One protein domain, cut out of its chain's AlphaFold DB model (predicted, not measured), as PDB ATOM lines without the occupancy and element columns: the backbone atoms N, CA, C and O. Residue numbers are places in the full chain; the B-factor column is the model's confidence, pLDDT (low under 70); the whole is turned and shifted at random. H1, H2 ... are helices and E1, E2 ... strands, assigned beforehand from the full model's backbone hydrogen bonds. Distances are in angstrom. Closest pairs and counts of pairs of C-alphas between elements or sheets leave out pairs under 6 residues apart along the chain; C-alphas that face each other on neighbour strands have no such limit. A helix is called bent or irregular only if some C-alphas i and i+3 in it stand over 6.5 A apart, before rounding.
ATOM      1  N   GLN A  18     144.263  70.029  21.696       96.38
ATOM      2  CA  GLN A  18     143.213  69.957  22.728       96.38
ATOM      3  C   GLN A  18     143.220  68.600  23.444       96.38
ATOM      4  O   GLN A  18     142.289  67.802  23.333       96.38
ATOM      5  N   VAL A  19     144.304  68.331  24.168       97.38
ATOM      6  CA  VAL A  19     144.482  67.105  24.952       97.38
ATOM      7  C   VAL A  19     145.006  67.431  26.343       97.38
ATOM      8  O   VAL A  19     145.701  68.424  26.546       97.38
ATOM      9  N   ALA A  20     144.704  66.565  27.304       96.50
ATOM     10  CA  ALA A  20     145.472  66.477  28.536       96.50
ATOM     11  C   ALA A  20     146.486  65.339  28.395       96.50
ATOM     12  O   ALA A  20     146.280  64.411  27.610       96.50
ATOM     13  N   GLY A  21     147.571  65.371  29.157       95.94
ATOM     14  CA  GLY A  21     148.492  64.248  29.164       95.94
ATOM     15  C   GLY A  21     149.385  64.207  30.383       95.94
ATOM     16  O   GLY A  21     149.426  65.143  31.180       95.94
ATOM     17  N   ALA A  22     150.033  63.064  30.547       95.44
ATOM     18  CA  ALA A  22     150.872  62.755  31.685       95.44
ATOM     19  C   ALA A  22     151.953  61.749  31.299       95.44
ATOM     20  O   ALA A  22     151.870  61.056  30.283       95.44
ATOM     21  N   THR A  23     152.946  61.654  32.172       94.69
ATOM     22  CA  THR A  23     154.039  60.698  32.068       94.69
ATOM     23  C   THR A  23     154.101  59.899  33.360       94.69
ATOM     24  O   THR A  23     154.090  60.485  34.441       94.69
ATOM     25  N   VAL A  24     154.188  58.575  33.260       93.94
ATOM     26  CA  VAL A  24     154.417  57.694  34.411       93.94
ATOM     27  C   VAL A  24     155.728  56.964  34.207       93.94
ATOM     28  O   VAL A  24     155.943  56.343  33.169       93.94
ATOM     29  N   LEU A  25     156.606  57.032  35.198       94.56
ATOM     30  CA  LEU A  25     157.816  56.226  35.222       94.56
ATOM     31  C   LEU A  25     157.541  54.969  36.015       94.56
ATOM     32  O   LEU A  25     156.990  55.024  37.114       94.56
ATOM     33  N   SER A  26     157.939  53.838  35.461       94.81
ATOM     34  CA  SER A  26     157.815  52.561  36.140       94.81
ATOM     35  C   SER A  26     159.029  51.693  35.889       94.81
ATOM     36  O   SER A  26     159.640  51.768  34.826       94.81
ATOM     37  N   ARG A  27     159.377  50.857  36.860       95.62
ATOM     38  CA  ARG A  27     160.366  49.803  36.697       95.62
ATOM     39  C   ARG A  27     159.641  48.466  36.686       95.62
ATOM     40  O   ARG A  27     158.859  48.168  37.582       95.62
ATOM     41  N   TRP A  28     159.876  47.689  35.637       94.81
ATOM     42  CA  TRP A  28     159.293  46.362  35.441       94.81
ATOM     43  C   TRP A  28     160.346  45.469  34.793       94.81
ATOM     44  O   TRP A  28     161.019  45.914  33.858       94.81
ATOM     45  N   GLN A  29     160.551  44.248  35.298       94.38
ATOM     46  CA  GLN A  29     161.631  43.364  34.840       94.38
ATOM     47  C   GLN A  29     163.001  44.053  34.878       94.38
ATOM     48  O   GLN A  29     163.812  43.939  33.957       94.38
ATOM     49  N   ARG A  30     163.232  44.838  35.942       94.19
ATOM     50  CA  ARG A  30     164.429  45.673  36.175       94.19
ATOM     51  C   ARG A  30     164.696  46.762  35.129       94.19
ATOM     52  O   ARG A  30     165.693  47.468  35.247       94.19
ATOM     53  N   ARG A  31     163.815  46.947  34.147       96.31
ATOM     54  CA  ARG A  31     163.945  47.976  33.112       96.31
ATOM     55  C   ARG A  31     163.123  49.197  33.482       96.31
ATOM     56  O   ARG A  31     161.946  49.061  33.819       96.31
ATOM     57  N   LEU A  32     163.731  50.375  33.387       95.56
ATOM     58  CA  LEU A  32     163.008  51.631  33.518       95.56
ATOM     59  C   LEU A  32     162.187  51.876  32.250       95.56
ATOM     60  O   LEU A  32     162.659  51.730  31.120       95.56
ATOM     61  N   ARG A  33     160.921  52.219  32.442       96.00
ATOM     62  CA  ARG A  33     159.964  52.494  31.380       96.00
ATOM     63  C   ARG A  33     159.296  53.825  31.639       96.00
ATOM     64  O   ARG A  33     158.927  54.148  32.766       96.00
ATOM     65  N   VAL A  34     159.090  54.563  30.562       95.69
ATOM     66  CA  VAL A  34     158.227  55.730  30.527       95.69
ATOM     67  C   VAL A  34     156.925  55.363  29.826       95.69
ATOM     68  O   VAL A  34     156.938  54.888  28.694       95.69
ATOM     69  N   THR A  35     155.798  55.591  30.486       96.75
ATOM     70  CA  THR A  35     154.471  55.507  29.877       96.75
ATOM     71  C   THR A  35     153.991  56.912  29.549       96.75
ATOM     72  O   THR A  35     153.803  57.732  30.450       96.75
ATOM     73  N   ALA A  36     153.784  57.179  28.261       97.00
ATOM     74  CA  ALA A  36     153.126  58.389  27.787       97.00
ATOM     75  C   ALA A  36     151.608  58.180  27.804       97.00
ATOM     76  O   ALA A  36     151.118  57.160  27.311       97.00
ATOM     77  N   ILE A  37     150.876  59.143  28.363       97.62
ATOM     78  CA  ILE A  37     149.419  59.109  28.495       97.62
ATOM     79  C   ILE A  37     148.851  60.359  27.830       97.62
ATOM     80  O   ILE A  37     149.217  61.474  28.198       97.62
ATOM     81  N   VAL A  38     147.932  60.179  26.884       98.00
ATOM     82  CA  VAL A  38     147.176  61.262  26.238       98.00
ATOM     83  C   VAL A  38     145.695  61.034  26.491       98.00
ATOM     84  O   VAL A  38     145.211  59.913  26.361       98.00
ATOM     85  N   LYS A  39     144.963  62.091  26.836       98.12
ATOM     86  CA  LYS A  39     143.520  62.058  27.059       98.12
ATOM     87  C   LYS A  39     142.826  63.107  26.203       98.12
ATOM     88  O   LYS A  39     143.060  64.306  26.362       98.12
ATOM     89  N   ALA A  40     141.954  62.642  25.317       98.25
ATOM     90  CA  ALA A  40     141.083  63.481  24.502       98.25
ATOM     91  C   ALA A  40     139.668  63.473  25.080       98.25
ATOM     92  O   ALA A  40     139.253  62.489  25.691       98.25
ATOM     93  N   THR A  41     138.927  64.570  24.932       98.44
ATOM     94  CA  THR A  41     137.540  64.669  25.408       98.44
ATOM     95  C   THR A  41     136.658  65.249  24.322       98.44
ATOM     96  O   THR A  41     137.026  66.216  23.662       98.44
ATOM     97  N   PHE A  42     135.491  64.647  24.152       98.50
ATOM     98  CA  PHE A  42     134.524  65.001  23.134       98.50
ATOM     99  C   PHE A  42     133.167  65.271  23.781       98.50
ATOM    100  O   PHE A  42     132.773  64.552  24.695       98.50
ATOM    101  N   ALA A  43     132.460  66.292  23.315       98.38
ATOM    102  CA  ALA A  43     131.098  66.601  23.730       98.38
ATOM    103  C   ALA A  43     130.085  65.771  22.931       98.38
ATOM    104  O   ALA A  43     130.300  65.498  21.745       98.38
ATOM    105  N   PHE A  44     128.982  65.392  23.578       98.25
ATOM    106  CA  PHE A  44     127.876  64.686  22.936       98.25
ATOM    107  C   PHE A  44     127.265  65.517  21.806       98.25
ATOM    108  O   PHE A  44     127.052  66.721  21.937       98.25
ATOM    109  N   VAL A  45     126.936  64.843  20.705       98.12
ATOM    110  CA  VAL A  45     126.169  65.408  19.591       98.12
ATOM    111  C   VAL A  45     125.078  64.394  19.239       98.12
ATOM    112  O   VAL A  45     125.384  63.382  18.606       98.12
ATOM    113  N   PRO A  46     123.821  64.602  19.676       97.56
ATOM    114  CA  PRO A  46     122.730  63.676  19.391       97.56
ATOM    115  C   PRO A  46     122.554  63.436  17.888       97.56
ATOM    116  O   PRO A  46     122.410  64.375  17.109       97.56
ATOM    117  N   GLY A  47     122.603  62.170  17.477       97.00
ATOM    118  CA  GLY A  47     122.531  61.726  16.083       97.00
ATOM    119  C   GLY A  47     123.776  62.028  15.239       97.00
ATOM    120  O   GLY A  47     123.817  61.642  14.073       97.00
ATOM    121  N   GLY A  48     124.781  62.704  15.801       97.50
ATOM    122  CA  GLY A  48     125.940  63.211  15.074       97.50
ATOM    123  C   GLY A  48     127.270  62.622  15.530       97.50
ATOM    124  O   GLY A  48     127.346  61.722  16.369       97.50
ATOM    125  N   GLU A  49     128.341  63.148  14.941       98.25
ATOM    126  CA  GLU A  49     129.706  62.838  15.352       98.25
ATOM    127  C   GLU A  49     130.085  63.668  16.586       98.25
ATOM    128  O   GLU A  49     129.823  64.868  16.651       98.25
ATOM    129  N   LEU A  50     130.696  63.013  17.569       98.38
ATOM    130  CA  LEU A  50     131.228  63.611  18.781       98.38
ATOM    131  C   LEU A  50     132.216  64.733  18.442       98.38
ATOM    132  O   LEU A  50     133.137  64.550  17.645       98.38
ATOM    133  N   MET A  51     132.062  65.883  19.094       98.25
ATOM    134  CA  MET A  51     132.874  67.066  18.806       98.25
ATOM    135  C   MET A  51     133.998  67.216  19.829       98.25
ATOM    136  O   MET A  51     133.735  67.251  21.029       98.25
ATOM    137  N   LEU A  52     135.247  67.342  19.372       98.25
ATOM    138  CA  LEU A  52     136.388  67.602  20.258       98.25
ATOM    139  C   LEU A  52     136.145  68.876  21.084       98.25
ATOM    140  O   LEU A  52     135.771  69.911  20.531       98.25
ATOM    141  N   THR A  53     136.349  68.787  22.397       97.88
ATOM    142  CA  THR A  53     136.143  69.886  23.349       97.88
ATOM    143  C   THR A  53     137.342  70.020  24.290       97.88
ATOM    144  O   THR A  53     138.331  69.293  24.172       97.88
ATOM    145  N   ALA A  54     137.264  70.957  25.236       96.81
ATOM    146  CA  ALA A  54     138.288  71.147  26.252       96.81
ATOM    147  C   ALA A  54     138.592  69.818  26.978       96.81
ATOM    148  O   ALA A  54     137.668  69.112  27.402       96.81
ATOM    149  N   PRO A  55     139.876  69.454  27.131       94.94
ATOM    150  CA  PRO A  55     140.241  68.155  27.665       94.94
ATOM    151  C   PRO A  55     139.885  68.037  29.150       94.94
ATOM    152  O   PRO A  55     140.187  68.915  29.960       94.94
ATOM    153  N   ALA A  56     139.288  66.907  29.529       94.88
ATOM    154  CA  ALA A  56     139.154  66.534  30.927       94.88
ATOM    155  C   ALA A  56     140.539  66.309  31.554       94.88
ATOM    156  O   ALA A  56     141.453  65.787  30.913       94.88
ATOM    157  N   ARG A  57     140.680  66.663  32.836       93.38
ATOM    158  CA  ARG A  57     141.933  66.473  33.579       93.38
ATOM    159  C   ARG A  57     142.335  64.992  33.626       93.38
ATOM    160  O   ARG A  57     141.484  64.091  33.644       93.38
ATOM    161  N   ILE A  58     143.644  64.757  33.685       91.69
ATOM    162  CA  ILE A  58     144.205  63.454  34.048       91.69
ATOM    163  C   ILE A  58     143.879  63.194  35.518       91.69
ATOM    164  O   ILE A  58     144.040  64.061  36.376       91.69
ATOM    165  N   THR A  59     143.388  61.997  35.805       89.50
ATOM    166  CA  THR A  59     143.036  61.552  37.154       89.50
ATOM    167  C   THR A  59     143.962  60.427  37.597       89.50
ATOM    168  O   THR A  59     144.655  59.822  36.784       89.50
ATOM    169  N   ALA A  60     143.943  60.066  38.882       86.62
ATOM    170  CA  ALA A  60     144.717  58.922  39.370       86.62
ATOM    171  C   ALA A  60     144.358  57.597  38.660       86.62
ATOM    172  O   ALA A  60     145.213  56.728  38.523       86.62
ATOM    173  N   ALA A  61     143.119  57.448  38.178       87.00
ATOM    174  CA  ALA A  61     142.695  56.271  37.420       87.00
ATOM    175  C   ALA A  61     143.336  56.195  36.024       87.00
ATOM    176  O   ALA A  61     143.384  55.110  35.447       87.00
ATOM    177  N   ASP A  62     143.831  57.320  35.499       91.44
ATOM    178  CA  ASP A  62     144.488  57.400  34.198       91.44
ATOM    179  C   ASP A  62     145.974  57.008  34.256       91.44
ATOM    180  O   ASP A  62     146.544  56.690  33.217       91.44
ATOM    181  N   LEU A  63     146.587  57.004  35.449       91.81
ATOM    182  CA  LEU A  63     148.030  56.815  35.666       91.81
ATOM    183  C   LEU A  63     148.475  55.342  35.729       91.81
ATOM    184  O   LEU A  63     149.595  55.050  36.148       91.81
ATOM    185  N   ALA A  64     147.620  54.400  35.325       91.00
ATOM    186  CA  ALA A  64     148.015  53.002  35.189       91.00
ATOM    187  C   ALA A  64     149.139  52.879  34.133       91.00
ATOM    188  O   ALA A  64     148.949  53.349  33.007       91.00
ATOM    189  N   PRO A  65     150.289  52.240  34.439       91.38
ATOM    190  CA  PRO A  65     151.397  52.132  33.483       91.38
ATOM    191  C   PRO A  65     151.029  51.374  32.204       91.38
ATOM    192  O   PRO A  65     151.605  51.625  31.145       91.38
ATOM    193  N   TYR A  66     150.089  50.432  32.315       92.81
ATOM    194  CA  TYR A  66     149.612  49.593  31.227       92.81
ATOM    195  C   TYR A  66     148.232  49.012  31.564       92.81
ATOM    196  O   TYR A  66     148.008  48.581  32.694       92.81
ATOM    197  N   LEU A  67     147.336  48.961  30.573       93.88
ATOM    198  CA  LEU A  67     146.086  48.196  30.613       93.88
ATOM    199  C   LEU A  67     146.038  47.255  29.405       93.88
ATOM    200  O   LEU A  67     146.271  47.729  28.293       93.88
ATOM    201  N   PRO A  68     145.734  45.955  29.571       94.25
ATOM    202  CA  PRO A  68     145.786  44.983  28.477       94.25
ATOM    203  C   PRO A  68     144.648  45.126  27.457       94.25
ATOM    204  O   PRO A  68     144.872  44.867  26.272       94.25
ATOM    205  N   GLN A  69     143.472  45.575  27.895       97.25
ATOM    206  CA  GLN A  69     142.245  45.734  27.101       97.25
ATOM    207  C   GLN A  69     141.689  47.157  27.253       97.25
ATOM    208  O   GLN A  69     142.117  47.893  28.142       97.25
ATOM    209  N   VAL A  70     140.734  47.536  26.407       97.94
ATOM    210  CA  VAL A  70     140.055  48.833  26.489       97.94
ATOM    211  C   VAL A  70     138.899  48.745  27.471       97.94
ATOM    212  O   VAL A  70     137.934  48.034  27.208       97.94
ATOM    213  N   ASP A  71     138.979  49.475  28.574       97.25
ATOM    214  CA  ASP A  71     137.856  49.632  29.497       97.25
ATOM    215  C   ASP A  71     136.788  50.548  28.888       97.25
ATOM    216  O   ASP A  71     137.109  51.631  28.400       97.25
ATOM    217  N   VAL A  72     135.518  50.154  28.956       97.31
ATOM    218  CA  VAL A  72     134.373  51.014  28.638       97.31
ATOM    219  C   VAL A  72     133.611  51.276  29.927       97.31
ATOM    220  O   VAL A  72     133.072  50.359  30.532       97.31
ATOM    221  N   LEU A  73     133.588  52.528  30.365       95.69
ATOM    222  CA  LEU A  73     132.992  52.938  31.632       95.69
ATOM    223  C   LEU A  73     131.895  53.961  31.375       95.69
ATOM    224  O   LEU A  73     132.101  54.905  30.611       95.69
ATOM    225  N   PHE A  74     130.767  53.822  32.064       95.19
ATOM    226  CA  PHE A  74     129.731  54.844  32.119       95.19
ATOM    227  C   PHE A  74     129.636  55.422  33.531       95.19
ATOM    228  O   PHE A  74     129.484  54.697  34.512       95.19
ATOM    229  N   VAL A  75     129.705  56.741  33.641       93.19
ATOM    230  CA  VAL A  75     129.454  57.478  34.880       93.19
ATOM    231  C   VAL A  75     128.352  58.492  34.635       93.19
ATOM    232  O   VAL A  75     128.231  59.043  33.547       93.19
ATOM    233  N   GLY A  76     127.539  58.733  35.651       90.94
ATOM    234  CA  GLY A  76     126.428  59.669  35.574       90.94
ATOM    235  C   GLY A  76     125.171  59.107  36.213       90.94
ATOM    236  O   GLY A  76     125.092  57.914  36.536       90.94
ATOM    237  N   ARG A  77     124.190  59.981  36.419       89.56
ATOM    238  CA  ARG A  77     122.882  59.586  36.928       89.56
ATOM    239  C   ARG A  77     122.052  58.956  35.819       89.56
ATOM    240  O   ARG A  77     122.102  59.357  34.662       89.56
ATOM    241  N   VAL A  78     121.267  57.963  36.213       88.69
ATOM    242  CA  VAL A  78     120.310  57.282  35.347       88.69
ATOM    243  C   VAL A  78     118.923  57.698  35.808       88.69
ATOM    244  O   VAL A  78     118.536  57.386  36.930       88.69
ATOM    245  N   GLU A  79     118.199  58.436  34.967       84.81
ATOM    246  CA  GLU A  79     116.860  58.958  35.297       84.81
ATOM    247  C   GLU A  79     115.723  57.983  34.949       84.81
ATOM    248  O   GLU A  79     114.547  58.299  35.119       84.81
ATOM    249  N   ALA A  80     116.049  56.778  34.483       87.56
ATOM    250  CA  ALA A  80     115.048  55.759  34.213       87.56
ATOM    251  C   ALA A  80     114.378  55.262  35.510       87.56
ATOM    252  O   ALA A  80     115.015  55.117  36.556       87.56
ATOM    253  N   ALA A  81     113.076  54.973  35.431       88.12
ATOM    254  CA  ALA A  81     112.313  54.468  36.565       88.12
ATOM    255  C   ALA A  81     112.891  53.138  37.077       88.12
ATOM    256  O   ALA A  81     113.435  52.338  36.310       88.12
ATOM    257  N   ARG A  82     112.727  52.858  38.373       89.56
ATOM    258  CA  ARG A  82     113.109  51.566  38.956       89.56
ATOM    259  C   ARG A  82     112.469  50.412  38.172       89.56
ATOM    260  O   ARG A  82     111.288  50.464  37.848       89.56
ATOM    261  N   GLY A  83     113.251  49.378  37.882       90.25
ATOM    262  CA  GLY A  83     112.846  48.232  37.068       90.25
ATOM    263  C   GLY A  83     112.992  48.445  35.560       90.25
ATOM    264  O   GLY A  83     112.824  47.491  34.805       90.25
ATOM    265  N   THR A  84     113.340  49.652  35.104       92.50
ATOM    266  CA  THR A  84     113.571  49.910  33.678       92.50
ATOM    267  C   THR A  84     114.877  49.266  33.226       92.50
ATOM    268  O   THR A  84     115.893  49.339  33.924       92.50
ATOM    269  N   ASN A  85     114.844  48.642  32.048       94.44
ATOM    270  CA  ASN A  85     116.032  48.145  31.368       94.44
ATOM    271  C   ASN A  85     116.750  49.316  30.688       94.44
ATOM    272  O   ASN A  85     116.137  50.074  29.938       94.44
ATOM    273  N   VAL A  86     118.038  49.457  30.969       95.62
ATOM    274  CA  VAL A  86     118.927  50.434  30.344       95.62
ATOM    275  C   VAL A  86     120.002  49.716  29.548       95.62
ATOM    276  O   VAL A  86     120.431  48.619  29.915       95.62
ATOM    277  N   ARG A  87     120.459  50.349  28.467       96.12
ATOM    278  CA  ARG A  87     121.407  49.752  27.525       96.12
ATOM    279  C   ARG A  87     122.549  50.702  27.198       96.12
ATOM    280  O   ARG A  87     122.327  51.856  26.832       96.12
ATOM    281  N   LEU A  88     123.767  50.180  27.269       97.44
ATOM    282  CA  LEU A  88     124.972  50.777  26.709       97.44
ATOM    283  C   LEU A  88     125.450  49.887  25.565       97.44
ATOM    284  O   LEU A  88     125.827  48.742  25.803       97.44
ATOM    285  N   ALA A  89     125.476  50.414  24.344       98.00
ATOM    286  CA  ALA A  89     125.972  49.684  23.186       98.00
ATOM    287  C   ALA A  89     127.040  50.481  22.434       98.00
ATOM    288  O   ALA A  89     126.900  51.684  22.201       98.00
ATOM    289  N   LEU A  90     128.112  49.795  22.044       98.25
ATOM    290  CA  LEU A  90     129.148  50.297  21.152       98.25
ATOM    291  C   LEU A  90     129.190  49.417  19.906       98.25
ATOM    292  O   LEU A  90     129.235  48.191  20.003       98.25
ATOM    293  N   ALA A  91     129.256  50.035  18.733       97.81
ATOM    294  CA  ALA A  91     129.407  49.333  17.466       97.81
ATOM    295  C   ALA A  91     130.435  50.037  16.584       97.81
ATOM    296  O   ALA A  91     130.467  51.256  16.489       97.81
ATOM    297  N   SER A  92     131.280  49.265  15.916       96.50
ATOM    298  CA  SER A  92     132.037  49.763  14.765       96.50
ATOM    299  C   SER A  92     131.136  49.793  13.529       96.50
ATOM    300  O   SER A  92     130.056  49.204  13.541       96.50
ATOM    301  N   ASP A  93     131.606  50.389  12.434       91.31
ATOM    302  CA  ASP A  93     130.872  50.382  11.156       91.31
ATOM    303  C   ASP A  93     130.582  48.963  10.620       91.31
ATOM    304  O   ASP A  93     129.695  48.787   9.791       91.31
ATOM    305  N   VAL A  94     131.325  47.950  11.078       92.00
ATOM    306  CA  VAL A  94     131.242  46.567  10.574       92.00
ATOM    307  C   VAL A  94     130.676  45.562  11.571       92.00
ATOM    308  O   VAL A  94     130.262  44.484  11.157       92.00
ATOM    309  N   ARG A  95     130.682  45.855  12.876       95.19
ATOM    310  CA  ARG A  95     130.218  44.903  13.899       95.19
ATOM    311  C   ARG A  95     129.902  45.562  15.241       95.19
ATOM    312  O   ARG A  95     130.579  46.541  15.588       95.19
ATOM    313  N   PRO A  96     128.985  44.980  16.037       97.12
ATOM    314  CA  PRO A  96     128.865  45.313  17.451       97.12
ATOM    315  C   PRO A  96     130.188  45.021  18.176       97.12
ATOM    316  O   PRO A  96     130.887  44.052  17.871       97.12
ATOM    317  N   LEU A  97     130.558  45.900  19.104       97.31
ATOM    318  CA  LEU A  97     131.755  45.777  19.940       97.31
ATOM    319  C   LEU A  97     131.387  45.425  21.381       97.31
ATOM    320  O   LEU A  97     132.076  44.624  22.004       97.31
ATOM    321  N   LEU A  98     130.317  46.030  21.894       97.88
ATOM    322  CA  LEU A  98     129.793  45.820  23.237       97.88
ATOM    323  C   LEU A  98     128.296  46.087  23.216       97.88
ATOM    324  O   LEU A  98     127.850  47.044  22.588       97.88
ATOM    325  N   ASP A  99     127.540  45.259  23.924       97.44
ATOM    326  CA  ASP A  99     126.115  45.461  24.135       97.44
ATOM    327  C   ASP A  99     125.755  45.019  25.551       97.44
ATOM    328  O   ASP A  99     125.732  43.826  25.865       97.44
ATOM    329  N   LYS A 100     125.581  45.993  26.442       95.44
ATOM    330  CA  LYS A 100     125.372  45.758  27.865       95.44
ATOM    331  C   LYS A 100     124.010  46.278  28.277       95.44
ATOM    332  O   LYS A 100     123.740  47.473  28.198       95.44
ATOM    333  N   HIS A 101     123.211  45.369  28.818       95.31
ATOM    334  CA  HIS A 101     121.946  45.670  29.470       95.31
ATOM    335  C   HIS A 101     122.082  45.623  30.991       95.31
ATOM    336  O   HIS A 101     122.874  44.847  31.539       95.31
ATOM    337  N   ALA A 102     121.280  46.437  31.669       93.38
ATOM    338  CA  ALA A 102     121.148  46.441  33.116       93.38
ATOM    339  C   ALA A 102     119.739  46.871  33.538       93.38
ATOM    340  O   ALA A 102     119.037  47.543  32.790       93.38
ATOM    341  N   ILE A 103     119.327  46.491  34.745       92.12
ATOM    342  CA  ILE A 103     118.047  46.900  35.333       92.12
ATOM    343  C   ILE A 103     118.332  47.946  36.408       92.12
ATOM    344  O   ILE A 103     119.205  47.742  37.249       92.12
ATOM    345  N   VAL A 104     117.590  49.054  36.402       90.31
ATOM    346  CA  VAL A 104     117.710  50.091  37.436       90.31
ATOM    347  C   VAL A 104     117.083  49.592  38.736       90.31
ATOM    348  O   VAL A 104     115.864  49.471  38.846       90.31
ATOM    349  N   ASP A 105     117.898  49.301  39.744       85.00
ATOM    350  CA  ASP A 105     117.453  48.717  41.017       85.00
ATOM    351  C   ASP A 105     116.907  49.743  42.032       85.00
ATOM    352  O   ASP A 105     116.333  49.359  43.056       85.00
ATOM    353  N   GLY A 106     116.976  51.038  41.704       70.44
ATOM    354  CA  GLY A 106     116.389  52.146  42.461       70.44
ATOM    355  C   GLY A 106     117.292  52.744  43.544       70.44
ATOM    356  O   GLY A 106     116.889  53.731  44.152       70.44
ATOM    357  N   ALA A 107     118.487  52.189  43.780       62.50
ATOM    358  CA  ALA A 107     119.420  52.694  44.793       62.50
ATOM    359  C   ALA A 107     120.851  52.937  44.278       62.50
ATOM    360  O   ALA A 107     121.645  53.547  44.996       62.50
ATOM    361  N   GLY A 108     121.201  52.517  43.056       58.03
ATOM    362  CA  GLY A 108     122.573  52.640  42.568       58.03
ATOM    363  C   GLY A 108     122.731  52.766  41.056       58.03
ATOM    364  O   GLY A 108     121.811  52.555  40.270       58.03
ATOM    365  N   SER A 109     123.954  53.142  40.663       65.69
ATOM    366  CA  SER A 109     124.441  53.062  39.283       65.69
ATOM    367  C   SER A 109     124.179  51.649  38.736       65.69
ATOM    368  O   SER A 109     124.445  50.690  39.460       65.69
ATOM    369  N   PRO A 110     123.702  51.483  37.490       67.81
ATOM    370  CA  PRO A 110     123.208  50.210  36.937       67.81
ATOM    371  C   PRO A 110     124.294  49.133  36.698       67.81
ATOM    372  O   PRO A 110     124.194  48.330  35.778       67.81
ATOM    373  N   GLY A 111     125.398  49.125  37.451       70.38
ATOM    374  CA  GLY A 111     126.542  48.244  37.192       70.38
ATOM    375  C   GLY A 111     127.280  48.574  35.887       70.38
ATOM    376  O   GLY A 111     128.046  47.759  35.379       70.38
ATOM    377  N   LEU A 112     127.041  49.767  35.331       77.06
ATOM    378  CA  LEU A 112     127.755  50.311  34.169       77.06
ATOM    379  C   LEU A 112     128.953  51.190  34.564       77.06
ATOM    380  O   LEU A 112     129.740  51.600  33.712       77.06
ATOM    381  N   GLY A 113     129.072  51.489  35.859       66.81
ATOM    382  CA  GLY A 113     130.186  52.227  36.432       66.81
ATOM    383  C   GLY A 113     131.382  51.342  36.775       66.81
ATOM    384  O   GLY A 113     131.281  50.112  36.771       66.81
ATOM    385  N   PRO A 114     132.523  51.962  37.116       65.94
ATOM    386  CA  PRO A 114     133.677  51.225  37.607       65.94
ATOM    387  C   PRO A 114     133.254  50.362  38.797       65.94
ATOM    388  O   PRO A 114     132.646  50.857  39.751       65.94
ATOM    389  N   SER A 115     133.585  49.073  38.755       60.72
ATOM    390  CA  SER A 115     133.444  48.224  39.938       60.72
ATOM    391  C   SER A 115     134.360  48.823  41.003       60.72
ATOM    392  O   SER A 115     135.562  48.906  40.771       60.72
ATOM    393  N   GLY A 116     133.799  49.329  42.106       44.81
ATOM    394  CA  GLY A 116     134.427  50.250  43.073       44.81
ATOM    395  C   GLY A 116     135.703  49.787  43.802       44.81
ATOM    396  O   GLY A 116     136.045  50.346  44.840       44.81
ATOM    397  N   ALA A 117     136.438  48.803  43.291       48.84
ATOM    398  CA  ALA A 117     137.734  48.399  43.802       48.84
ATOM    399  C   ALA A 117     138.843  49.349  43.305       48.84
ATOM    400  O   ALA A 117     139.215  49.402  42.134       48.84
ATOM    401  N   LEU A 118     139.365  50.122  44.256       48.69
ATOM    402  CA  LEU A 118     140.500  51.037  44.169       48.69
ATOM    403  C   LEU A 118     141.684  50.511  43.326       48.69
ATOM    404  O   LEU A 118     142.464  49.681  43.786       48.69
ATOM    405  N   ARG A 119     141.936  51.155  42.176       59.00
ATOM    406  CA  ARG A 119     143.149  51.027  41.327       59.00
ATOM    407  C   ARG A 119     144.495  51.315  42.025       59.00
ATOM    408  O   ARG A 119     145.536  51.257  41.380       59.00
ATOM    409  N   ARG A 120     144.512  51.681  43.312       54.56
ATOM    410  CA  ARG A 120     145.691  52.283  43.967       54.56
ATOM    411  C   ARG A 120     146.464  51.380  44.923       54.56
ATOM    412  O   ARG A 120     147.590  51.723  45.248       54.56
ATOM    413  N   HIS A 121     145.920  50.247  45.363       54.41
ATOM    414  CA  HIS A 121     146.570  49.493  46.445       54.41
ATOM    415  C   HIS A 121     147.717  48.570  46.011       54.41
ATOM    416  O   HIS A 121     148.472  48.128  46.872       54.41
ATOM    417  N   ALA A 122     147.890  48.298  44.714       61.38
ATOM    418  CA  ALA A 122     148.848  47.283  44.267       61.38
ATOM    419  C   ALA A 122     150.218  47.834  43.827       61.38
ATOM    420  O   ALA A 122     151.191  47.084  43.805       61.38
ATOM    421  N   LEU A 123     150.318  49.121  43.481       70.88
ATOM    422  CA  LEU A 123     151.555  49.702  42.953       70.88
ATOM    423  C   LEU A 123     152.336  50.405  44.065       70.88
ATOM    424  O   LEU A 123     151.826  51.318  44.714       70.88
ATOM    425  N   ARG A 124     153.581  49.974  44.280       73.56
ATOM    426  CA  ARG A 124     154.497  50.617  45.225       73.56
ATOM    427  C   ARG A 124     155.213  51.759  44.518       73.56
ATOM    428  O   ARG A 124     155.721  51.591  43.413       73.56
ATOM    429  N   THR A 125     155.279  52.912  45.162       75.06
ATOM    430  CA  THR A 125     156.042  54.064  44.673       75.06
ATOM    431  C   THR A 125     157.335  54.179  45.466       75.06
ATOM    432  O   THR A 125     157.284  54.291  46.692       75.06
ATOM    433  N   ASN A 126     158.479  54.175  44.783       72.06
ATOM    434  CA  ASN A 126     159.767  54.544  45.363       72.06
ATOM    435  C   ASN A 126     160.157  55.922  44.811       72.06
ATOM    436  O   ASN A 126     160.748  56.041  43.736       72.06
ATOM    437  N   GLY A 127     159.720  56.980  45.496       84.00
ATOM    438  CA  GLY A 127     159.788  58.340  44.960       84.00
ATOM    439  C   GLY A 127     158.878  58.512  43.738       84.00
ATOM    440  O   GLY A 127     157.688  58.203  43.801       84.00
ATOM    441  N   SER A 128     159.434  59.004  42.625       86.69
ATOM    442  CA  SER A 128     158.710  59.254  41.367       86.69
ATOM    443  C   SER A 128     158.603  58.034  40.441       86.69
ATOM    444  O   SER A 128     157.927  58.111  39.414       86.69
ATOM    445  N   ILE A 129     159.255  56.918  40.785       91.19
ATOM    446  CA  ILE A 129     159.264  55.689  39.987       91.19
ATOM    447  C   ILE A 129     158.330  54.662  40.632       91.19
ATOM    448  O   ILE A 129     158.423  54.352  41.823       91.19
ATOM    449  N   VAL A 130     157.412  54.127  39.829       91.44
ATOM    450  CA  VAL A 130     156.503  53.047  40.222       91.44
ATOM    451  C   VAL A 130     157.208  51.701  40.063       91.44
ATOM    452  O   VAL A 130     157.588  51.329  38.957       91.44
ATOM    453  N   GLU A 131     157.350  50.937  41.137       93.38
ATOM    454  CA  GLU A 131     157.904  49.582  41.080       93.38
ATOM    455  C   GLU A 131     156.782  48.577  40.788       93.38
ATOM    456  O   GLU A 131     155.800  48.484  41.535       93.38
ATOM    457  N   VAL A 132     156.921  47.831  39.690       93.19
ATOM    458  CA  VAL A 132     155.958  46.817  39.244       93.19
ATOM    459  C   VAL A 132     156.585  45.429  39.406       93.19
ATOM    460  O   VAL A 132     157.591  45.151  38.748       93.19
ATOM    461  N   PRO A 133     156.006  44.545  40.242       93.50
ATOM    462  CA  PRO A 133     156.451  43.157  40.353       93.50
ATOM    463  C   PRO A 133     156.480  42.434  38.998       93.50
ATOM    464  O   PRO A 133     155.654  42.694  38.122       93.50
ATOM    465  N   ASP A 134     157.414  41.502  38.820       91.50
ATOM    466  CA  ASP A 134     157.557  40.774  37.551       91.50
ATOM    467  C   ASP A 134     156.343  39.878  37.250       91.50
ATOM    468  O   ASP A 134     155.973  39.711  36.087       91.50
ATOM    469  N   ASP A 135     155.691  39.366  38.294       93.50
ATOM    470  CA  ASP A 135     154.483  38.534  38.283       93.50
ATOM    471  C   ASP A 135     153.180  39.345  38.435       93.50
ATOM    472  O   ASP A 135     152.111  38.786  38.691       93.50
ATOM    473  N   PHE A 136     153.246  40.670  38.271       92.81
ATOM    474  CA  PHE A 136     152.097  41.549  38.449       92.81
ATOM    475  C   PHE A 136     150.946  41.203  37.490       92.81
ATOM    476  O   PHE A 136     151.078  41.243  36.264       92.81
ATOM    477  N   ALA A 137     149.773  40.914  38.054       92.31
ATOM    478  CA  ALA A 137     148.571  40.591  37.297       92.31
ATOM    479  C   ALA A 137     147.925  41.860  36.710       92.31
ATOM    480  O   ALA A 137     147.052  42.465  37.322       92.31
ATOM    481  N   TRP A 138     148.314  42.252  35.494       91.56
ATOM    482  CA  TRP A 138     147.844  43.481  34.829       91.56
ATOM    483  C   TRP A 138     146.319  43.651  34.759       91.56
ATOM    484  O   TRP A 138     145.822  44.778  34.767       91.56
ATOM    485  N   ASP A 139     145.564  42.553  34.744       90.88
ATOM    486  CA  ASP A 139     144.100  42.572  34.752       90.88
ATOM    487  C   ASP A 139     143.499  43.215  36.010       90.88
ATOM    488  O   ASP A 139     142.362  43.688  35.954       90.88
ATOM    489  N   THR A 140     144.237  43.283  37.125       90.12
ATOM    490  CA  THR A 140     143.781  43.956  38.352       90.12
ATOM    491  C   THR A 140     143.753  45.474  38.210       90.12
ATOM    492  O   THR A 140     143.155  46.154  39.039       90.12
ATOM    493  N   LEU A 141     144.407  46.026  37.181       90.81
ATOM    494  CA  LEU A 141     144.317  47.448  36.864       90.81
ATOM    495  C   LEU A 141     143.074  47.777  36.030       90.81
ATOM    496  O   LEU A 141     142.744  48.953  35.913       90.81
ATOM    497  N   GLN A 142     142.347  46.803  35.479       92.62
ATOM    498  CA  GLN A 142     141.110  47.077  34.741       92.62
ATOM    499  C   GLN A 142     139.967  47.436  35.691       92.62
ATOM    500  O   GLN A 142     139.655  46.684  36.613       92.62
ATOM    501  N   ALA A 143     139.338  48.588  35.459       91.44
ATOM    502  CA  ALA A 143     138.226  49.085  36.266       91.44
ATOM    503  C   ALA A 143     136.875  48.606  35.727       91.44
ATOM    504  O   ALA A 143     135.921  48.465  36.498       91.44
ATOM    505  N   ALA A 144     136.790  48.364  34.415       92.81
ATOM    506  CA  ALA A 144     135.577  47.844  33.809       92.81
ATOM    507  C   ALA A 144     135.421  46.346  34.142       92.81
ATOM    508  O   ALA A 144     136.408  45.596  34.125       92.81
ATOM    509  N   PRO A 145     134.201  45.867  34.431       92.88
ATOM    510  CA  PRO A 145     133.840  44.451  34.359       92.88
ATOM    511  C   PRO A 145     134.275  43.795  33.040       92.88
ATOM    512  O   PRO A 145     134.445  44.473  32.031       92.88
ATOM    513  N   ARG A 146     134.459  42.468  33.016       93.50
ATOM    514  CA  ARG A 146     134.972  41.753  31.826       93.50
ATOM    515  C   ARG A 146     134.116  41.944  30.571       93.50
ATOM    516  O   ARG A 146     134.664  42.038  29.481       93.50
ATOM    517  N   ASP A 147     132.804  42.010  30.731       94.69
ATOM    518  CA  ASP A 147     131.824  42.257  29.669       94.69
ATOM    519  C   ASP A 147     131.771  43.726  29.212       94.69
ATOM    520  O   ASP A 147     131.095  44.047  28.238       94.69
ATOM    521  N   GLN A 148     132.515  44.612  29.877       96.62
ATOM    522  CA  GLN A 148     132.714  46.010  29.501       96.62
ATOM    523  C   GLN A 148     134.137  46.291  28.989       96.62
ATOM    524  O   GLN A 148     134.579  47.439  28.939       96.62
ATOM    525  N   ARG A 149     134.876  45.244  28.602       97.25
ATOM    526  CA  ARG A 149     136.231  45.352  28.047       97.25
ATOM    527  C   ARG A 149     136.236  45.003  26.566       97.25
ATOM    528  O   ARG A 149     135.699  43.977  26.161       97.25
ATOM    529  N   LEU A 150     136.918  45.812  25.763       97.62
ATOM    530  CA  LEU A 150     137.148  45.540  24.344       97.62
ATOM    531  C   LEU A 150     138.592  45.096  24.124       97.62
ATOM    532  O   LEU A 150     139.521  45.642  24.713       97.62
ATOM    533  N   SER A 151     138.815  44.152  23.213       96.25
ATOM    534  CA  SER A 151     140.178  43.774  22.823       96.25
ATOM    535  C   SER A 151     140.895  44.901  22.075       96.25
ATOM    536  O   SER A 151     142.088  45.124  22.278       96.25
ATOM    537  N   VAL A 152     140.170  45.614  21.206       94.81
ATOM    538  CA  VAL A 152     140.697  46.669  20.337       94.81
ATOM    539  C   VAL A 152     139.607  47.703  20.054       94.81
ATOM    540  O   VAL A 152     138.476  47.338  19.733       94.81
ATOM    541  N   LEU A 153     139.977  48.985  20.081       95.81
ATOM    542  CA  LEU A 153     139.168  50.102  19.591       95.81
ATOM    543  C   LEU A 153     139.830  50.692  18.338       95.81
ATOM    544  O   LEU A 153     140.979  51.129  18.402       95.81
ATOM    545  N   ARG A 154     139.140  50.670  17.191       94.00
ATOM    546  CA  ARG A 154     139.646  51.179  15.904       94.00
ATOM    547  C   ARG A 154     138.524  51.801  15.083       94.00
ATOM    548  O   ARG A 154     137.403  51.303  15.105       94.00
ATOM    549  N   GLY A 155     138.883  52.806  14.287       95.50
ATOM    550  CA  GLY A 155     137.973  53.449  13.342       95.50
ATOM    551  C   GLY A 155     136.887  54.275  14.025       95.50
ATOM    552  O   GLY A 155     137.045  54.702  15.168       95.50
ATOM    553  N   ARG A 156     135.798  54.511  13.291       97.50
ATOM    554  CA  ARG A 156     134.596  55.157  13.812       97.50
ATOM    555  C   ARG A 156     133.838  54.177  14.705       97.50
ATOM    556  O   ARG A 156     133.703  52.999  14.369       97.50
ATOM    557  N   VAL A 157     133.343  54.675  15.834       98.19
ATOM    558  CA  VAL A 157     132.601  53.867  16.806       98.19
ATOM    559  C   VAL A 157     131.305  54.563  17.158       98.19
ATOM    560  O   VAL A 157     131.304  55.643  17.735       98.19
ATOM    561  N   TRP A 158     130.189  53.938  16.834       98.38
ATOM    562  CA  TRP A 158     128.882  54.368  17.280       98.38
ATOM    563  C   TRP A 158     128.665  54.007  18.745       98.38
ATOM    564  O   TRP A 158     128.950  52.886  19.163       98.38
ATOM    565  N   ILE A 159     128.136  54.957  19.506       98.31
ATOM    566  CA  ILE A 159     127.763  54.824  20.909       98.31
ATOM    567  C   ILE A 159     126.256  55.042  20.989       98.31
ATOM    568  O   ILE A 159     125.735  56.026  20.458       98.31
ATOM    569  N   ARG A 160     125.562  54.126  21.658       98.00
ATOM    570  CA  ARG A 160     124.124  54.191  21.898       98.00
ATOM    571  C   ARG A 160     123.843  54.017  23.384       98.00
ATOM    572  O   ARG A 160     124.339  53.085  24.017       98.00
ATOM    573  N   LEU A 161     123.062  54.944  23.918       97.50
ATOM    574  CA  LEU A 161     122.670  55.046  25.314       97.50
ATOM    575  C   LEU A 161     121.138  55.007  25.369       97.50
ATOM    576  O   LEU A 161     120.492  55.973  24.971       97.50
ATOM    577  N   GLU A 162     120.549  53.905  25.830       97.06
ATOM    578  CA  GLU A 162     119.093  53.776  25.998       97.06
ATOM    579  C   GLU A 162     118.744  53.816  27.484       97.06
ATOM    580  O   GLU A 162     119.269  53.030  28.275       97.06
ATOM    581  N   GLY A 163     117.894  54.764  27.875       94.69
ATOM    582  CA  GLY A 163     117.503  54.991  29.268       94.69
ATOM    583  C   GLY A 163     118.632  55.496  30.178       94.69
ATOM    584  O   GLY A 163     118.442  55.556  31.387       94.69
ATOM    585  N   LEU A 164     119.795  55.859  29.624       94.19
ATOM    586  CA  LEU A 164     120.971  56.329  30.375       94.19
ATOM    587  C   LEU A 164     121.172  57.851  30.340       94.19
ATOM    588  O   LEU A 164     121.992  58.363  31.094       94.19
ATOM    589  N   SER A 165     120.467  58.579  29.470       92.12
ATOM    590  CA  SER A 165     120.525  60.043  29.415       92.12
ATOM    591  C   SER A 165     119.287  60.643  30.076       92.12
ATOM    592  O   SER A 165     118.171  60.206  29.813       92.12
ATOM    593  N   ALA A 166     119.486  61.686  30.884       89.56
ATOM    594  CA  ALA A 166     118.403  62.485  31.461       89.56
ATOM    595  C   ALA A 166     117.528  63.159  30.386       89.56
ATOM    596  O   ALA A 166     116.319  63.308  30.533       89.56
ATOM    597  N   LYS A 167     118.143  63.573  29.271       92.88
ATOM    598  CA  LYS A 167     117.475  64.366  28.229       92.88
ATOM    599  C   LYS A 167     116.880  63.524  27.106       92.88
ATOM    600  O   LYS A 167     115.999  63.993  26.389       92.88
ATOM    601  N   HIS A 168     117.382  62.308  26.919       93.88
ATOM    602  CA  HIS A 168     117.057  61.476  25.769       93.88
ATOM    603  C   HIS A 168     116.764  60.045  26.213       93.88
ATOM    604  O   HIS A 168     117.610  59.389  26.816       93.88
ATOM    605  N   SER A 169     115.590  59.526  25.844       94.62
ATOM    606  CA  SER A 169     115.260  58.110  26.045       94.62
ATOM    607  C   SER A 169     116.210  57.194  25.271       94.62
ATOM    608  O   SER A 169     116.599  56.142  25.772       94.62
ATOM    609  N   VAL A 170     116.624  57.623  24.077       96.56
ATOM    610  CA  VAL A 170     117.668  57.000  23.266       96.56
ATOM    611  C   VAL A 170     118.586  58.095  22.746       96.56
ATOM    612  O   VAL A 170     118.146  59.017  22.060       96.56
ATOM    613  N   LEU A 171     119.871  57.985  23.057       97.38
ATOM    614  CA  LEU A 171     120.904  58.870  22.551       97.38
ATOM    615  C   LEU A 171     121.912  58.059  21.742       97.38
ATOM    616  O   LEU A 171     122.594  57.187  22.274       97.38
ATOM    617  N   GLN A 172     122.009  58.367  20.453       98.12
ATOM    618  CA  GLN A 172     122.991  57.784  19.545       98.12
ATOM    619  C   GLN A 172     123.979  58.859  19.100       98.12
ATOM    620  O   GLN A 172     123.584  59.986  18.823       98.12
ATOM    621  N   MET A 173     125.255  58.511  19.026       98.38
ATOM    622  CA  MET A 173     126.336  59.399  18.594       98.38
ATOM    623  C   MET A 173     127.466  58.571  17.975       98.38
ATOM    624  O   MET A 173     127.549  57.366  18.210       98.38
ATOM    625  N   ALA A 174     128.345  59.194  17.196       98.25
ATOM    626  CA  ALA A 174     129.509  58.539  16.609       98.25
ATOM    627  C   ALA A 174     130.804  59.157  17.135       98.25
ATOM    628  O   ALA A 174     131.037  60.349  16.995       98.25
ATOM    629  N   LEU A 175     131.684  58.351  17.705       98.25
ATOM    630  CA  LEU A 175     133.058  58.739  17.964       98.25
ATOM    631  C   LEU A 175     133.836  58.782  16.636       98.25
ATOM    632  O   LEU A 175     133.859  57.760  15.934       98.25
ATOM    633  N   PRO A 176     134.491  59.909  16.288       98.00
ATOM    634  CA  PRO A 176     135.338  59.964  15.103       98.00
ATOM    635  C   PRO A 176     136.500  58.968  15.211       98.00
ATOM    636  O   PRO A 176     136.966  58.679  16.317       98.00
ATOM    637  N   PRO A 177     137.040  58.484  14.077       97.56
ATOM    638  CA  PRO A 177     138.340  57.831  14.077       97.56
ATOM    639  C   PRO A 177     139.366  58.757  14.735       97.56
ATOM    640  O   PRO A 177     139.575  59.873  14.276       97.56
ATOM    641  N   VAL A 178     139.994  58.313  15.818       97.75
ATOM    642  CA  VAL A 178     140.997  59.097  16.541       97.75
ATOM    643  C   VAL A 178     142.219  58.233  16.796       97.75
ATOM    644  O   VAL A 178     142.111  57.088  17.239       97.75
ATOM    645  N   ARG A 179     143.394  58.784  16.497       98.31
ATOM    646  CA  ARG A 179     144.690  58.189  16.829       98.31
ATOM    647  C   ARG A 179     145.422  59.124  17.771       98.31
ATOM    648  O   ARG A 179     145.149  60.321  17.802       98.31
ATOM    649  N   ALA A 180     146.348  58.583  18.542       98.31
ATOM    650  CA  ALA A 180     147.162  59.374  19.442       98.31
ATOM    651  C   ALA A 180     148.623  58.984  19.285       98.31
ATOM    652  O   ALA A 180     148.951  57.821  19.051       98.31
ATOM    653  N   PHE A 181     149.493  59.972  19.426       98.44
ATOM    654  CA  PHE A 181     150.929  59.796  19.296       98.44
ATOM    655  C   PHE A 181     151.637  60.531  20.424       98.44
ATOM    656  O   PHE A 181     151.152  61.553  20.920       98.44
ATOM    657  N   ALA A 182     152.810  60.032  20.794       97.81
ATOM    658  CA  ALA A 182     153.743  60.741  21.651       97.81
ATOM    659  C   ALA A 182     155.122  60.821  21.000       97.81
ATOM    660  O   ALA A 182     155.530  59.917  20.276       97.81
ATOM    661  N   ARG A 183     155.858  61.891  21.299       97.12
ATOM    662  CA  ARG A 183     157.285  62.015  21.018       97.12
ATOM    663  C   ARG A 183     158.057  62.009  22.320       97.12
ATOM    664  O   ARG A 183     157.834  62.848  23.190       97.12
ATOM    665  N   ILE A 184     158.984  61.072  22.427       95.12
ATOM    666  CA  ILE A 184     159.886  60.932  23.560       95.12
ATOM    667  C   ILE A 184     161.254  61.437  23.124       95.12
ATOM    668  O   ILE A 184     161.791  61.010  22.102       95.12
ATOM    669  N   ARG A 185     161.831  62.354  23.897       93.06
ATOM    670  CA  ARG A 185     163.201  62.827  23.699       93.06
ATOM    671  C   ARG A 185     163.990  62.607  24.979       93.06
ATOM    672  O   ARG A 185     163.587  63.079  26.039       93.06
ATOM    673  N   GLY A 186     165.116  61.916  24.842       89.00
ATOM    674  CA  GLY A 186     166.082  61.674  25.903       89.00
ATOM    675  C   GLY A 186     167.473  62.137  25.476       89.00
ATOM    676  O   GLY A 186     168.015  61.654  24.484       89.00
ATOM    677  N   GLY A 187     168.053  63.098  26.197       82.94
ATOM    678  CA  GLY A 187     169.400  63.596  25.903       82.94
ATOM    679  C   GLY A 187     169.542  64.229  24.507       82.94
ATOM    680  O   GLY A 187     168.714  65.043  24.104       82.94
ATOM    681  N   ALA A 188     170.623  63.888  23.797       79.75
ATOM    682  CA  ALA A 188     170.948  64.425  22.467       79.75
ATOM    683  C   ALA A 188     170.346  63.617  21.301       79.75
ATOM    684  O   ALA A 188     170.520  63.994  20.142       79.75
ATOM    685  N   ALA A 189     169.661  62.506  21.587       85.81
ATOM    686  CA  ALA A 189     169.077  61.660  20.557       85.81
ATOM    687  C   ALA A 189     167.911  62.359  19.836       85.81
ATOM    688  O   ALA A 189     167.214  63.216  20.396       85.81
ATOM    689  N   ALA A 190     167.683  61.968  18.579       90.88
ATOM    690  CA  ALA A 190     166.510  62.401  17.833       90.88
ATOM    691  C   ALA A 190     165.221  61.967  18.566       90.88
ATOM    692  O   ALA A 190     165.197  60.885  19.156       90.88
ATOM    693  N   PRO A 191     164.146  62.780  18.547       93.75
ATOM    694  CA  PRO A 191     162.876  62.393  19.153       93.75
ATOM    695  C   PRO A 191     162.343  61.102  18.536       93.75
ATOM    696  O   PRO A 191     162.235  61.003  17.314       93.75
ATOM    697  N   GLN A 192     161.956  60.151  19.380       95.50
ATOM    698  CA  GLN A 192     161.273  58.943  18.950       95.50
ATOM    699  C   GLN A 192     159.764  59.150  19.026       95.50
ATOM    700  O   GLN A 192     159.225  59.461  20.088       95.50
ATOM    701  N   GLU A 193     159.084  58.962  17.901       97.12
ATOM    702  CA  GLU A 193     157.626  58.967  17.841       97.12
ATOM    703  C   GLU A 193     157.078  57.561  18.113       97.12
ATOM    704  O   GLU A 193     157.588  56.572  17.586       97.12
ATOM    705  N   ILE A 194     156.053  57.476  18.957       97.62
ATOM    706  CA  ILE A 194     155.354  56.239  19.302       97.62
ATOM    707  C   ILE A 194     153.846  56.433  19.143       97.62
ATOM    708  O   ILE A 194     153.289  57.451  19.557       97.62
ATOM    709  N   GLU A 195     153.175  55.447  18.553       97.94
ATOM    710  CA  GLU A 195     151.713  55.406  18.499       97.94
ATOM    711  C   GLU A 195     151.160  54.923  19.845       97.94
ATOM    712  O   GLU A 195     151.621  53.926  20.409       97.94
ATOM    713  N   LEU A 196     150.176  55.648  20.372       98.00
ATOM    714  CA  LEU A 196     149.513  55.333  21.630       98.00
ATOM    715  C   LEU A 196     148.256  54.506  21.365       98.00
ATOM    716  O   LEU A 196     147.487  54.784  20.443       98.00
ATOM    717  N   ARG A 197     148.005  53.506  22.211       97.94
ATOM    718  CA  ARG A 197     146.830  52.642  22.092       97.94
ATOM    719  C   ARG A 197     145.692  53.175  22.965       97.94
ATOM    720  O   ARG A 197     145.949  53.427  24.142       97.94
ATOM    721  N   PRO A 198     144.452  53.304  22.457       98.00
ATOM    722  CA  PRO A 198     143.304  53.592  23.311       98.00
ATOM    723  C   PRO A 198     143.092  52.437  24.287       98.00
ATOM    724  O   PRO A 198     143.127  51.275  23.881       98.00
ATOM    725  N   ASP A 199     142.876  52.740  25.559       97.38
ATOM    726  CA  ASP A 199     142.692  51.718  26.592       97.38
ATOM    727  C   ASP A 199     141.619  52.057  27.635       97.38
ATOM    728  O   ASP A 199     141.298  51.238  28.494       97.38
ATOM    729  N   THR A 200     141.017  53.242  27.575       97.62
ATOM    730  CA  THR A 200     139.842  53.574  28.383       97.62
ATOM    731  C   THR A 200     138.939  54.527  27.612       97.62
ATOM    732  O   THR A 200     139.405  55.553  27.124       97.62
ATOM    733  N   ILE A 201     137.651  54.204  27.541       98.00
ATOM    734  CA  ILE A 201     136.563  55.094  27.142       98.00
ATOM    735  C   ILE A 201     135.735  55.367  28.393       98.00
ATOM    736  O   ILE A 201     135.174  54.447  28.982       98.00
ATOM    737  N   LEU A 202     135.653  56.630  28.791       97.44
ATOM    738  CA  LEU A 202     134.798  57.087  29.877       97.44
ATOM    739  C   LEU A 202     133.660  57.919  29.294       97.44
ATOM    740  O   LEU A 202     133.897  58.997  28.754       97.44
ATOM    741  N   ILE A 203     132.437  57.421  29.421       97.44
ATOM    742  CA  ILE A 203     131.209  58.102  29.025       97.44
ATOM    743  C   ILE A 203     130.627  58.740  30.282       97.44
ATOM    744  O   ILE A 203     130.226  58.039  31.204       97.44
ATOM    745  N   ASP A 204     130.612  60.064  30.329       96.12
ATOM    746  CA  ASP A 204     130.072  60.850  31.433       96.12
ATOM    747  C   ASP A 204     128.720  61.420  30.997       96.12
ATOM    748  O   ASP A 204     128.656  62.395  30.246       96.12
ATOM    749  N   GLY A 205     127.644  60.739  31.398       94.81
ATOM    750  CA  GLY A 205     126.271  61.068  31.027       94.81
ATOM    751  C   GLY A 205     125.757  62.353  31.674       94.81
ATOM    752  O   GLY A 205     124.942  63.037  31.063       94.81
ATOM    753  N   ASP A 206     126.268  62.717  32.856       93.56
ATOM    754  CA  ASP A 206     125.903  63.969  33.529       93.56
ATOM    755  C   ASP A 206     126.579  65.174  32.857       93.56
ATOM    756  O   ASP A 206     125.952  66.215  32.666       93.56
ATOM    757  N   ALA A 207     127.858  65.044  32.483       95.75
ATOM    758  CA  ALA A 207     128.604  66.105  31.802       95.75
ATOM    759  C   ALA A 207     128.491  66.064  30.264       95.75
ATOM    760  O   ALA A 207     129.146  66.861  29.593       95.75
ATOM    761  N   GLU A 208     127.709  65.129  29.717       97.06
ATOM    762  CA  GLU A 208     127.484  64.917  28.282       97.06
ATOM    763  C   GLU A 208     128.779  64.881  27.455       97.06
ATOM    764  O   GLU A 208     128.933  65.564  26.436       97.06
ATOM    765  N   ARG A 209     129.745  64.075  27.909       97.81
ATOM    766  CA  ARG A 209     131.061  63.951  27.267       97.81
ATOM    767  C   ARG A 209     131.575  62.519  27.228       97.81
ATOM    768  O   ARG A 209     131.280  61.703  28.096       97.81
ATOM    769  N   VAL A 210     132.420  62.239  26.244       98.44
ATOM    770  CA  VAL A 210     133.226  61.018  26.159       98.44
ATOM    771  C   VAL A 210     134.696  61.398  26.262       98.44
ATOM    772  O   VAL A 210     135.188  62.196  25.468       98.44
ATOM    773  N   SER A 211     135.419  60.815  27.210       98.44
ATOM    774  CA  SER A 211     136.877  60.918  27.282       98.44
ATOM    775  C   SER A 211     137.528  59.609  26.855       98.44
ATOM    776  O   SER A 211     137.086  58.536  27.258       98.44
ATOM    777  N   ILE A 212     138.610  59.701  26.085       98.31
ATOM    778  CA  ILE A 212     139.415  58.545  25.683       98.31
ATOM    779  C   ILE A 212     140.831  58.743  26.176       98.31
ATOM    780  O   ILE A 212     141.448  59.770  25.884       98.31
ATOM    781  N   THR A 213     141.332  57.745  26.893       98.25
ATOM    782  CA  THR A 213     142.719  57.686  27.337       98.25
ATOM    783  C   THR A 213     143.499  56.737  26.431       98.25
ATOM    784  O   THR A 213     143.051  55.632  26.117       98.25
ATOM    785  N   PHE A 214     144.660  57.206  25.983       98.38
ATOM    786  CA  PHE A 214     145.605  56.488  25.143       98.38
ATOM    787  C   PHE A 214     146.922  56.337  25.890       98.38
ATOM    788  O   PHE A 214     147.396  57.302  26.496       98.38
ATOM    789  N   ARG A 215     147.536  55.153  25.819       97.88
ATOM    790  CA  ARG A 215     148.800  54.867  26.504       97.88
ATOM    791  C   ARG A 215     149.761  54.070  25.634       97.88
ATOM    792  O   ARG A 215     149.355  53.225  24.836       97.88
ATOM    793  N   ALA A 216     151.051  54.313  25.829       97.50
ATOM    794  CA  ALA A 216     152.114  53.418  25.387       97.50
ATOM    795  C   ALA A 216     153.334  53.551  26.300       97.50
ATOM    796  O   ALA A 216     153.679  54.647  26.740       97.50
ATOM    797  N   GLY A 217     153.978  52.414  26.566       95.75
ATOM    798  CA  GLY A 217     155.213  52.332  27.337       95.75
ATOM    799  C   GLY A 217     156.432  52.210  26.429       95.75
ATOM    800  O   GLY A 217     156.427  51.423  25.481       95.75
ATOM    801  N   HIS A 218     157.494  52.932  26.757       96.12
ATOM    802  CA  HIS A 218     158.787  52.879  26.089       96.12
ATOM    803  C   HIS A 218     159.890  52.636  27.121       96.12
ATOM    804  O   HIS A 218     159.851  53.189  28.218       96.12
ATOM    805  N   THR A 219     160.851  51.775  26.801       95.88
ATOM    806  CA  THR A 219     161.982  51.495  27.696       95.88
ATOM    807  C   THR A 219     163.020  52.597  27.551       95.88
ATOM    808  O   THR A 219     163.322  52.989  26.431       95.88
ATOM    809  N   ILE A 220     163.562  53.084  28.664       95.00
ATOM    810  CA  ILE A 220     164.594  54.124  28.681       95.00
ATOM    811  C   ILE A 220     165.763  53.692  29.561       95.00
ATOM    812  O   ILE A 220     165.586  52.910  30.494       95.00
ATOM    813  N   ASP A 221     166.941  54.235  29.276       93.06
ATOM    814  CA  ASP A 221     168.105  54.070  30.141       93.06
ATOM    815  C   ASP A 221     167.956  54.926  31.408       93.06
ATOM    816  O   ASP A 221     167.431  56.045  31.353       93.06
ATOM    817  N   ASP A 222     168.455  54.421  32.540       89.25
ATOM    818  CA  ASP A 222     168.367  55.098  33.843       89.25
ATOM    819  C   ASP A 222     169.018  56.502  33.807       89.25
ATOM    820  O   ASP A 222     168.465  57.456  34.355       89.25
ATOM    821  N   ASP A 223     170.114  56.675  33.059       89.75
ATOM    822  CA  ASP A 223     170.823  57.959  32.915       89.75
ATOM    823  C   ASP A 223     170.059  58.996  32.072       89.75
ATOM    824  O   ASP A 223     170.316  60.201  32.147       89.75
ATOM    825  N   THR A 224     169.106  58.545  31.254       87.62
ATOM    826  CA  THR A 224     168.342  59.411  30.343       87.62
ATOM    827  C   THR A 224     167.141  60.055  31.033       87.62
ATOM    828  O   THR A 224     166.701  61.140  30.640       87.62
ATOM    829  N   HIS A 225     166.632  59.413  32.085       87.19
ATOM    830  CA  HIS A 225     165.442  59.827  32.822       87.19
ATOM    831  C   HIS A 225     165.415  61.320  33.216       87.19
ATOM    832  O   HIS A 225     164.402  61.956  32.935       87.19
ATOM    833  N   PRO A 226     166.481  61.931  33.777       87.50
ATOM    834  CA  PRO A 226     166.433  63.327  34.229       87.50
ATOM    835  C   PRO A 226     166.274  64.360  33.105       87.50
ATOM    836  O   PRO A 226     165.985  65.526  33.364       87.50
ATOM    837  N   ARG A 227     166.522  63.964  31.851       88.44
ATOM    838  CA  ARG A 227     166.444  64.829  30.659       88.44
ATOM    839  C   ARG A 227     165.275  64.455  29.755       88.44
ATOM    840  O   ARG A 227     165.232  64.878  28.599       88.44
ATOM    841  N   LEU A 228     164.372  63.617  30.250       91.75
ATOM    842  CA  LEU A 228     163.278  63.085  29.470       91.75
ATOM    843  C   LEU A 228     162.201  64.152  29.281       91.75
ATOM    844  O   LEU A 228     161.614  64.651  30.239       91.75
ATOM    845  N   THR A 229     161.894  64.459  28.028       93.06
ATOM    846  CA  THR A 229     160.722  65.264  27.676       93.06
ATOM    847  C   THR A 229     159.782  64.422  26.841       93.06
ATOM    848  O   THR A 229     160.214  63.808  25.859       93.06
ATOM    849  N   VAL A 230     158.507  64.417  27.211       94.62
ATOM    850  CA  VAL A 230     157.459  63.721  26.469       94.62
ATOM    851  C   VAL A 230     156.484  64.767  25.958       94.62
ATOM    852  O   VAL A 230     156.021  65.602  26.725       94.62
ATOM    853  N   SER A 231     156.159  64.739  24.674       96.12
ATOM    854  CA  SER A 231     155.022  65.481  24.132       96.12
ATOM    855  C   SER A 231     154.021  64.519  23.521       96.12
ATOM    856  O   SER A 231     154.396  63.431  23.093       96.12
ATOM    857  N   GLY A 232     152.744  64.885  23.471       97.44
ATOM    858  CA  GLY A 232     151.740  64.019  22.863       97.44
ATOM    859  C   GLY A 232     150.464  64.744  22.487       97.44
ATOM    860  O   GLY A 232     150.117  65.763  23.080       97.44
ATOM    861  N   GLY A 233     149.789  64.208  21.480       98.06
ATOM    862  CA  GLY A 233     148.596  64.789  20.880       98.06
ATOM    863  C   GLY A 233     147.755  63.735  20.172       98.06
ATOM    864  O   GLY A 233     148.094  62.548  20.164       98.06
ATOM    865  N   ILE A 234     146.650  64.184  19.583       98.44
ATOM    866  CA  ILE A 234     145.764  63.342  18.776       98.44
ATOM    867  C   ILE A 234     145.781  63.757  17.312       98.44
ATOM    868  O   ILE A 234     145.938  64.931  16.983       98.44
ATOM    869  N   ASP A 235     145.582  62.766  16.458       98.19
ATOM    870  CA  ASP A 235     145.397  62.884  15.022       98.19
ATOM    871  C   ASP A 235     143.929  62.570  14.701       98.19
ATOM    872  O   ASP A 235     143.412  61.510  15.078       98.19
ATOM    873  N   LEU A 236     143.245  63.523  14.064       97.75
ATOM    874  CA  LEU A 236     141.827  63.443  13.712       97.75
ATOM    875  C   LEU A 236     141.640  63.639  12.197       97.75
ATOM    876  O   LEU A 236     142.382  64.404  11.575       97.75
TER     877      LEU A 236
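AT A GLANCE: This is residues 18 to 236 of the 473 residues of the protein "DUF2169 domain-containing protein" of Minicystis rosea (UniProt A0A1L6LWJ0). The domain is an elongated, strand-built body in two layers that are only partly face to face: at one end E10 and E13 fold back over E2 of the same strongly twisted sheet, and at the other end the sheet of E5, E4, E8 and E9 covers the far ends of E2, E12, E11 and E3. H2 caps the first of these ends, and the long loop of residues 104 to 123 runs along one side to the small hairpin of E6 and E7. The printed part has 219 residues, with two short named helices and 13 named strands in the order E1 to E7, H1, E8 to E12, H2, E13. Nine strands make a branched, mixed sheet and four an antiparallel one, E5 E4 E8 E9, and the class is mostly strand. The whole is compact, with a radius of gyration of the C-alphas of 18.4 A and spans of 58 by 35 by 29 A.

HOW THE PARTS SIT: E1, residues 20 to 28, and E2, residues 31 to 43, form an antiparallel hairpin, with N 22 and O 37 3.0 A apart, within hydrogen-bond range. On the other side of E1 is E7, residues 129 to 131, parallel to it, with N 27 and O 130 at 2.8 A. E6, residues 124 to 126, forms a hairpin with E7, with N 131 and O 124 at 2.9 A. On the other side of E2 is E12, residues 209 to 219, antiparallel, with N 38 and O 214 at 3.0 A. E11, residues 192 to 204, bends by 52 degrees at residue 199 and forms a hairpin with E12, with N 202 and O 211 at 2.8 A. On the other side of E11 are E10, residues 179 to 185, antiparallel with N 194 and O 182 at 2.8 A, and E3, residues 70 to 75, parallel with N 73 and O 201 at 2.8 A. E10, E11 and E12 are a meander, each strand the antiparallel neighbour of the one before. E13, residues 229 to 235, is antiparallel to E10, with N 183 and O 231 at 2.8 A; its closest C-alpha to E2 is that of Gly 232, 6.3 A from that of Val 38. H2, residues 222 to 227, is irregular, with C-alphas 223 and 226 7.1 A apart; it is on this sheet at a height of 7.5 A, over none of its strands. In the other sheet, E4, residues 85 to 92, has E5, residues 96 to 103, on one side, with N 88 and O 100 at 2.9 A, and E8, residues 157 to 162, as its other neighbour, with N 89 and O 160 at 2.9 A. E8 forms a hairpin with E9, residues 170 to 175, with N 159 and O 173 at 2.8 A. H1, residues 138 to 141, is on neither sheet and is too short for an O i to N i+4 pair; H2 has 0 of 2 such pairs within range and 1 of 3 O i to N i+3 pairs.

IN THESE COORDINATES: E1 begins at C-alpha 20, (145.472, 66.477, 28.536), and is 25.4 A long. E2 is 38.9 A long and ends at C-alpha 43, (131.098, 66.601, 23.730). E4 is 23.1 A long, E11 33.7 A and E12 33.3 A. E13, 20.0 A long, ends at C-alpha 235, (145.397, 62.884, 15.022).

THE WHOLE: The two C-alphas farthest apart are those of Gly 83 and Ala 188, at 62.1 A. The printed part has no cut. The links E2 to E3, E5 to E6 and H1 to E8 are long. The mean pLDDT of the printed part is 91.7, and residues 107 to 110 and 113 to 122 are under 70.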